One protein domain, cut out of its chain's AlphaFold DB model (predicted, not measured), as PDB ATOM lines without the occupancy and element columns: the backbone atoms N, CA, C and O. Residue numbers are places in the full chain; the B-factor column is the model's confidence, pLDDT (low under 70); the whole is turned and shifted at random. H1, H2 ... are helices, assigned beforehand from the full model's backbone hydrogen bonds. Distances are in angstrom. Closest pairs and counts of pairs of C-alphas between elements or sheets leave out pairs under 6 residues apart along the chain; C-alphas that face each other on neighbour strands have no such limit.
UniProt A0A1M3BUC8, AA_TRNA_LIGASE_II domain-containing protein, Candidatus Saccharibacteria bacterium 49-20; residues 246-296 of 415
ATOM      1  N   PHE A 246     -31.445 -29.220   4.295       97.69
ATOM      2  CA  PHE A 246     -31.576 -27.772   4.407       97.69
ATOM      3  C   PHE A 246     -30.300 -27.072   3.942       97.69
ATOM      4  O   PHE A 246     -30.380 -26.208   3.067       97.69
ATOM      5  N   GLU A 247     -29.133 -27.517   4.406       97.38
ATOM      6  CA  GLU A 247     -27.849 -26.935   3.998       97.38
ATOM      7  C   GLU A 247     -27.611 -27.080   2.483       97.38
ATOM      8  O   GLU A 247     -27.198 -26.128   1.823       97.38
ATOM      9  N   LYS A 248     -27.971 -28.226   1.881       96.81
ATOM     10  CA  LYS A 248     -27.924 -28.431   0.415       96.81
ATOM     11  C   LYS A 248     -28.825 -27.471  -0.373       96.81
ATOM     12  O   LYS A 248     -28.631 -27.316  -1.578       96.81
ATOM     13  N   HIS A 249     -29.814 -26.862   0.277       96.69
ATOM     14  CA  HIS A 249     -30.802 -25.964  -0.323       96.69
ATOM     15  C   HIS A 249     -30.674 -24.507   0.157       96.69
ATOM     16  O   HIS A 249     -31.632 -23.727   0.023       96.69
ATOM     17  N   ASP A 250     -29.494 -24.144   0.674       96.31
ATOM     18  CA  ASP A 250     -29.148 -22.819   1.206       96.31
ATOM     19  C   ASP A 250     -30.061 -22.374   2.367       96.31
ATOM     20  O   ASP A 250     -30.343 -21.187   2.561       96.31
ATOM     21  N   VAL A 251     -30.551 -23.341   3.144       97.19
ATOM     22  CA  VAL A 251     -31.302 -23.125   4.381       97.19
ATOM     23  C   VAL A 251     -30.392 -23.494   5.550       97.19
ATOM     24  O   VAL A 251     -29.998 -24.639   5.709       97.19
ATOM     25  N   ASN A 252     -30.070 -22.512   6.385       97.25
ATOM     26  CA  ASN A 252     -29.216 -22.675   7.552       97.25
ATOM     27  C   ASN A 252     -30.023 -23.312   8.689       97.25
ATOM     28  O   ASN A 252     -30.879 -22.655   9.299       97.25
ATOM     29  N   PHE A 253     -29.763 -24.590   8.955       96.56
ATOM     30  CA  PHE A 253     -30.518 -25.355   9.942       96.56
ATOM     31  C   PHE A 253     -30.218 -24.904  11.377       96.56
ATOM     32  O   PHE A 253     -31.142 -24.748  12.171       96.56
ATOM     33  N   GLU A 254     -28.961 -24.587  11.691       96.25
ATOM     34  CA  GLU A 254     -28.550 -24.090  13.017       96.25
ATOM     35  C   GLU A 254     -29.257 -22.783  13.393       96.25
ATOM     36  O   GLU A 254     -29.668 -22.575  14.536       96.25
ATOM     37  N   ARG A 255     -29.472 -21.898  12.416       96.12
ATOM     38  CA  ARG A 255     -30.249 -20.676  12.615       96.12
ATOM     39  C   ARG A 255     -31.708 -20.988  12.917       96.12
ATOM     40  O   ARG A 255     -32.286 -20.324  13.769       96.12
ATOM     41  N   ILE A 256     -32.312 -21.957  12.226       95.06
ATOM     42  CA  ILE A 256     -33.681 -22.395  12.533       95.06
ATOM     43  C   ILE A 256     -33.733 -22.939  13.960       95.06
ATOM     44  O   ILE A 256     -34.582 -22.499  14.727       95.06
ATOM     45  N   LEU A 257     -32.803 -23.822  14.323       94.75
ATOM     46  CA  LEU A 257     -32.734 -24.438  15.644       94.75
ATOM     47  C   LEU A 257     -32.625 -23.385  16.754       94.75
ATOM     48  O   LEU A 257     -33.445 -23.376  17.665       94.75
ATOM     49  N   SER A 258     -31.710 -22.423  16.610       95.81
ATOM     50  CA  SER A 258     -31.552 -21.321  17.567       95.81
ATOM     51  C   SER A 258     -32.817 -20.467  17.721       95.81
ATOM     52  O   SER A 258     -33.116 -20.034  18.831       95.81
ATOM     53  N   LEU A 259     -33.556 -20.215  16.633       94.38
ATOM     54  CA  LEU A 259     -34.791 -19.421  16.668       94.38
ATOM     55  C   LEU A 259     -35.965 -20.181  17.296       94.38
ATOM     56  O   LEU A 259     -36.834 -19.561  17.905       94.38
ATOM     57  N   VAL A 260     -35.993 -21.507  17.141       91.31
ATOM     58  CA  VAL A 260     -36.965 -22.383  17.810       91.31
ATOM     59  C   VAL A 260     -36.670 -22.452  19.308       91.31
ATOM     60  O   VAL A 260     -37.577 -22.257  20.106       91.31
ATOM     61  N   GLU A 261     -35.407 -22.645  19.698       91.12
ATOM     62  CA  GLU A 261     -34.985 -22.690  21.107       91.12
ATOM     63  C   GLU A 261     -35.260 -21.374  21.854       91.12
ATOM     64  O   GLU A 261     -35.571 -21.389  23.044       91.12
ATOM     65  N   SER A 262     -35.169 -20.231  21.165       92.38
ATOM     66  CA  SER A 262     -35.492 -18.919  21.737       92.38
ATOM     67  C   SER A 262     -36.978 -18.549  21.666       92.38
ATOM     68  O   SER A 262     -37.320 -17.429  22.041       92.38
ATOM     69  N   ASP A 263     -37.832 -19.432  21.133       88.06
ATOM     70  CA  ASP A 263     -39.260 -19.195  20.864       88.06
ATOM     71  C   ASP A 263     -39.534 -17.908  20.045       88.06
ATOM     72  O   ASP A 263     -40.549 -17.226  20.198       88.06
ATOM     73  N   ASP A 264     -38.618 -17.539  19.136       92.00
ATOM     74  CA  ASP A 264     -38.748 -16.326  18.315       92.00
ATOM     75  C   ASP A 264     -39.413 -16.644  16.968       92.00
ATOM     76  O   ASP A 264     -38.811 -16.624  15.886       92.00
ATOM     77  N   ILE A 265     -40.715 -16.927  17.032       89.44
ATOM     78  CA  ILE A 265     -41.548 -17.217  15.854       89.44
ATOM     79  C   ILE A 265     -41.539 -16.056  14.848       89.44
ATOM     80  O   ILE A 265     -41.648 -16.268  13.635       89.44
ATOM     81  N   GLY A 266     -41.410 -14.815  15.330       91.00
ATOM     82  CA  GLY A 266     -41.342 -13.620  14.493       91.00
ATOM     83  C   GLY A 266     -40.098 -13.620  13.608       91.00
ATOM     84  O   GLY A 266     -40.207 -13.468  12.384       91.00
ATOM     85  N   ALA A 267     -38.931 -13.851  14.206       94.19
ATOM     86  CA  ALA A 267     -37.669 -13.955  13.489       94.19
ATOM     87  C   ALA A 267     -37.579 -15.228  12.639       94.19
ATOM     88  O   ALA A 267     -37.052 -15.158  11.527       94.19
ATOM     89  N   LEU A 268     -38.148 -16.356  13.080       93.62
ATOM     90  CA  LEU A 268     -38.235 -17.574  12.265       93.62
ATOM     91  C   LEU A 268     -39.062 -17.339  10.997       93.62
ATOM     92  O   LEU A 268     -38.643 -17.708   9.899       93.62
ATOM     93  N   ARG A 269     -40.196 -16.638  11.109       92.56
ATOM     94  CA  ARG A 269     -41.007 -16.242   9.949       92.56
ATOM     95  C   ARG A 269     -40.265 -15.265   9.039       92.56
ATOM     96  O   ARG A 269     -40.350 -15.381   7.819       92.56
ATOM     97  N   ALA A 270     -39.540 -14.302   9.607       93.69
ATOM     98  CA  ALA A 270     -38.705 -13.397   8.821       93.69
ATOM     99  C   ALA A 270     -37.603 -14.166   8.076       93.69
ATOM    100  O   ALA A 270     -37.359 -13.900   6.902       93.69
ATOM    101  N   TYR A 271     -36.991 -15.161   8.720       95.25
ATOM    102  CA  TYR A 271     -35.999 -16.025   8.097       95.25
ATOM    103  C   TYR A 271     -36.595 -16.869   6.961       95.25
ATOM    104  O   TYR A 271     -36.028 -16.889   5.868       95.25
ATOM    105  N   ALA A 272     -37.775 -17.465   7.157       94.50
ATOM    106  CA  ALA A 272     -38.494 -18.196   6.111       94.50
ATOM    107  C   ALA A 272     -38.678 -17.347   4.835       94.50
ATOM    108  O   ALA A 272     -38.389 -17.804   3.728       94.50
ATOM    109  N   LYS A 273     -39.039 -16.066   4.980       94.00
ATOM    110  CA  LYS A 273     -39.124 -15.125   3.848       94.00
ATOM    111  C   LYS A 273     -37.787 -14.941   3.133       94.00
ATOM    112  O   LYS A 273     -37.742 -14.950   1.908       94.00
ATOM    113  N   THR A 274     -36.680 -14.830   3.873       95.19
ATOM    114  CA  THR A 274     -35.343 -14.690   3.258       95.19
ATOM    115  C   THR A 274     -34.931 -15.906   2.430       95.19
ATOM    116  O   THR A 274     -34.166 -15.753   1.483       95.19
ATOM    117  N   VAL A 275     -35.477 -17.087   2.736       94.56
ATOM    118  CA  VAL A 275     -35.274 -18.310   1.949       94.56
ATOM    119  C   VAL A 275     -36.404 -18.556   0.938       94.56
ATOM    120  O   VAL A 275     -36.510 -19.645   0.387       94.56
ATOM    121  N   GLY A 276     -37.241 -17.558   0.633       91.19
ATOM    122  CA  GLY A 276     -38.257 -17.624  -0.430       91.19
ATOM    123  C   GLY A 276     -39.555 -18.341  -0.045       91.19
ATOM    124  O   GLY A 276     -40.188 -18.968  -0.892       91.19
ATOM    125  N   VAL A 277     -39.933 -18.295   1.232       91.50
ATOM    126  CA  VAL A 277     -41.142 -18.919   1.795       91.50
ATOM    127  C   VAL A 277     -42.004 -17.806   2.406       91.50
ATOM    128  O   VAL A 277     -41.969 -17.564   3.612       91.50
ATOM    129  N   ASP A 278     -42.745 -17.085   1.560       83.38
ATOM    130  CA  ASP A 278     -43.454 -15.849   1.946       83.38
ATOM    131  C   ASP A 278     -44.757 -16.087   2.719       83.38
ATOM    132  O   ASP A 278     -45.117 -15.328   3.622       83.38
ATOM    133  N   ASP A 279     -45.433 -17.176   2.383       72.06
ATOM    134  CA  ASP A 279     -46.673 -17.692   2.953       72.06
ATOM    135  C   ASP A 279     -46.373 -18.849   3.920       72.06
ATOM    136  O   ASP A 279     -46.977 -19.924   3.870       72.06
ATOM    137  N   ALA A 280     -45.343 -18.682   4.754       67.31
ATOM    138  CA  ALA A 280     -45.069 -19.611   5.844       67.31
ATOM    139  C   ALA A 280     -46.265 -19.641   6.810       67.31
ATOM    140  O   ALA A 280     -46.813 -18.599   7.171       67.31
ATOM    141  N   ASP A 281     -46.657 -20.854   7.187       61.97
ATOM    142  CA  ASP A 281     -47.848 -21.170   7.970       61.97
ATOM    143  C   ASP A 281     -47.977 -20.331   9.260       61.97
ATOM    144  O   ASP A 281     -46.983 -19.953   9.890       61.97
ATOM    145  N   THR A 282     -49.209 -20.047   9.689       60.28
ATOM    146  CA  THR A 282     -49.491 -19.365  10.963       60.28
ATOM    147  C   THR A 282     -49.472 -20.314  12.163       60.28
ATOM    148  O   THR A 282     -49.507 -19.840  13.297       60.28
ATOM    149  N   ARG A 283     -49.358 -21.630  11.944       66.56
ATOM    150  CA  ARG A 283     -49.361 -22.694  12.968       66.56
ATOM    151  C   ARG A 283     -48.031 -22.856  13.739       66.56
ATOM    152  O   ARG A 283     -47.572 -23.974  13.962       66.56
ATOM    153  N   GLY A 284     -47.395 -21.751  14.135       81.19
ATOM    154  CA  GLY A 284     -46.173 -21.755  14.961       81.19
ATOM    155  C   GLY A 284     -44.903 -22.248  14.247       81.19
ATOM    156  O   GLY A 284     -44.846 -22.305  13.017       81.19
ATOM    157  N   ALA A 285     -43.863 -22.589  15.020       87.81
ATOM    158  CA  ALA A 285     -42.552 -22.989  14.490       87.81
ATOM    159  C   ALA A 285     -42.632 -24.214  13.569       87.81
ATOM    160  O   ALA A 285     -42.126 -24.180  12.446       87.81
ATOM    161  N   SER A 286     -43.324 -25.267  14.011       84.81
ATOM    162  CA  SER A 286     -43.455 -26.528  13.274       84.81
ATOM    163  C   SER A 286     -44.074 -26.335  11.887       84.81
ATOM    164  O   SER A 286     -43.580 -26.908  10.914       84.81
ATOM    165  N   GLY A 287     -45.097 -25.479  11.775       84.44
ATOM    166  CA  GLY A 287     -45.718 -25.136  10.493       84.44
ATOM    167  C   GLY A 287     -44.789 -24.349   9.562       84.44
ATOM    168  O   GLY A 287     -44.774 -24.588   8.355       84.44
ATOM    169  N   ILE A 288     -43.967 -23.445  10.106       90.94
ATOM    170  CA  ILE A 288     -42.986 -22.687   9.314       90.94
ATOM    171  C   ILE A 288     -41.891 -23.618   8.772       90.94
ATOM    172  O   ILE A 288     -41.559 -23.541   7.588       90.94
ATOM    173  N   ILE A 289     -41.358 -24.518   9.599       92.19
ATOM    174  CA  ILE A 289     -40.312 -25.473   9.192       92.19
ATOM    175  C   ILE A 289     -40.841 -26.436   8.125       92.19
ATOM    176  O   ILE A 289     -40.172 -26.665   7.116       92.19
ATOM    177  N   ASP A 290     -42.059 -26.957   8.296       89.69
ATOM    178  CA  ASP A 290     -42.711 -27.801   7.288       89.69
ATOM    179  C   ASP A 290     -42.934 -27.044   5.966       89.69
ATOM    180  O   ASP A 290     -42.678 -27.584   4.888       89.69
ATOM    181  N   ALA A 291     -43.319 -25.765   6.020       91.50
ATOM    182  CA  ALA A 291     -43.449 -24.928   4.828       91.50
ATOM    183  C   ALA A 291     -42.105 -24.726   4.102       91.50
ATOM    184  O   ALA A 291     -42.059 -24.783   2.869       91.50
ATOM    185  N   ILE A 292     -41.006 -24.545   4.844       94.31
ATOM    186  CA  ILE A 292     -39.649 -24.491   4.278       94.31
ATOM    187  C   ILE A 292     -39.302 -25.823   3.609       94.31
ATOM    188  O   ILE A 292     -38.947 -25.832   2.429       94.31
ATOM    189  N   MET A 293     -39.486 -26.948   4.305       93.56
ATOM    190  CA  MET A 293     -39.247 -28.290   3.760       93.56
ATOM    191  C   MET A 293     -40.043 -28.521   2.464       93.56
ATOM    192  O   MET A 293     -39.486 -28.957   1.453       93.56
ATOM    193  N   LYS A 294     -41.334 -28.172   2.451       91.69
ATOM    194  CA  LYS A 294     -42.231 -28.338   1.296       91.69
ATOM    195  C   LYS A 294     -41.854 -27.491   0.085       91.69
ATOM    196  O   LYS A 294     -42.041 -27.956  -1.035       91.69
ATOM    197  N   ARG A 295     -41.355 -26.268   0.281       92.25
ATOM    198  CA  ARG A 295     -41.045 -25.345  -0.827       92.25
ATOM    199  C   ARG A 295     -39.602 -25.440  -1.309       92.25
ATOM    200  O   ARG A 295     -39.349 -25.203  -2.485       92.25
ATOM    201  N   ARG A 296     -38.660 -25.764  -0.420       94.12
ATOM    202  CA  ARG A 296     -37.217 -25.731  -0.713       94.12
ATOM    203  C   ARG A 296     -36.627 -27.097  -1.008       94.12
ATOM    204  O   ARG A 296     -35.752 -27.190  -1.859       94.12
TER     205      ARG A 296
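This is residues 246 to 296 of the 415 residues of the protein "AA_TRNA_LIGASE_II domain-containing protein" of Candidatus Saccharibacteria bacterium 49-20 (UniProt A0A1M3BUC8). Three short helices stand nearly side by side in a small bundle, their centres making a triangle. H3, the longest, runs the same way as H2, and H1 runs opposite ways to both; the link of residues 275 to 283 goes back past H2 to begin H3. The printed part has 51 residues with three named helices, in the order H1, H2, H3, and no named strand; its class is all helix. It is compact and rounded, with a radius of gyration of the C-alphas of 9.5 A and spans of 25 by 21 by 15 A.

Find C-alpha 284 at (-46.173, -21.755, 14.961); from there H3, residues 284 to 296, runs 18.5 A to C-alpha 296 at (-37.217, -25.731, -0.713). H2 covers residues 265 to 274 and is 14.3 A long. H1, residues 253 to 261, begins at C-alpha 253 at (-30.518, -25.355, 9.942) and is 12.3 A long.

Start at H3, which touches H2; their closest C-alphas are those of Ile 265 and Ala 285, 6.0 A apart. These two run the same way at a shallow tilt of 12 degrees. Look next at Leu 259 and Leu 268, whose C-alphas, 5.9 A apart, are the closest of H1 and H2. H1 and H2 touch and form a helical hairpin, opposite ways at a shallow tilt of 20 degrees. H1 and H3 are close but not clearly touching, with C-alphas 260 and 285 the closest at 6.5 A. In H1, H2 and H3 every O i to N i+4 pair is within hydrogen-bond range.

The C-alphas farthest apart are those of Lys 248 and Thr 282, at 25.7 A. The printed part has no cut. The link from H1 to H2 is tight, and that from H2 to H3 is short. The mean pLDDT of the printed part is 90.1; look at residues 280 to 283 for values under 70.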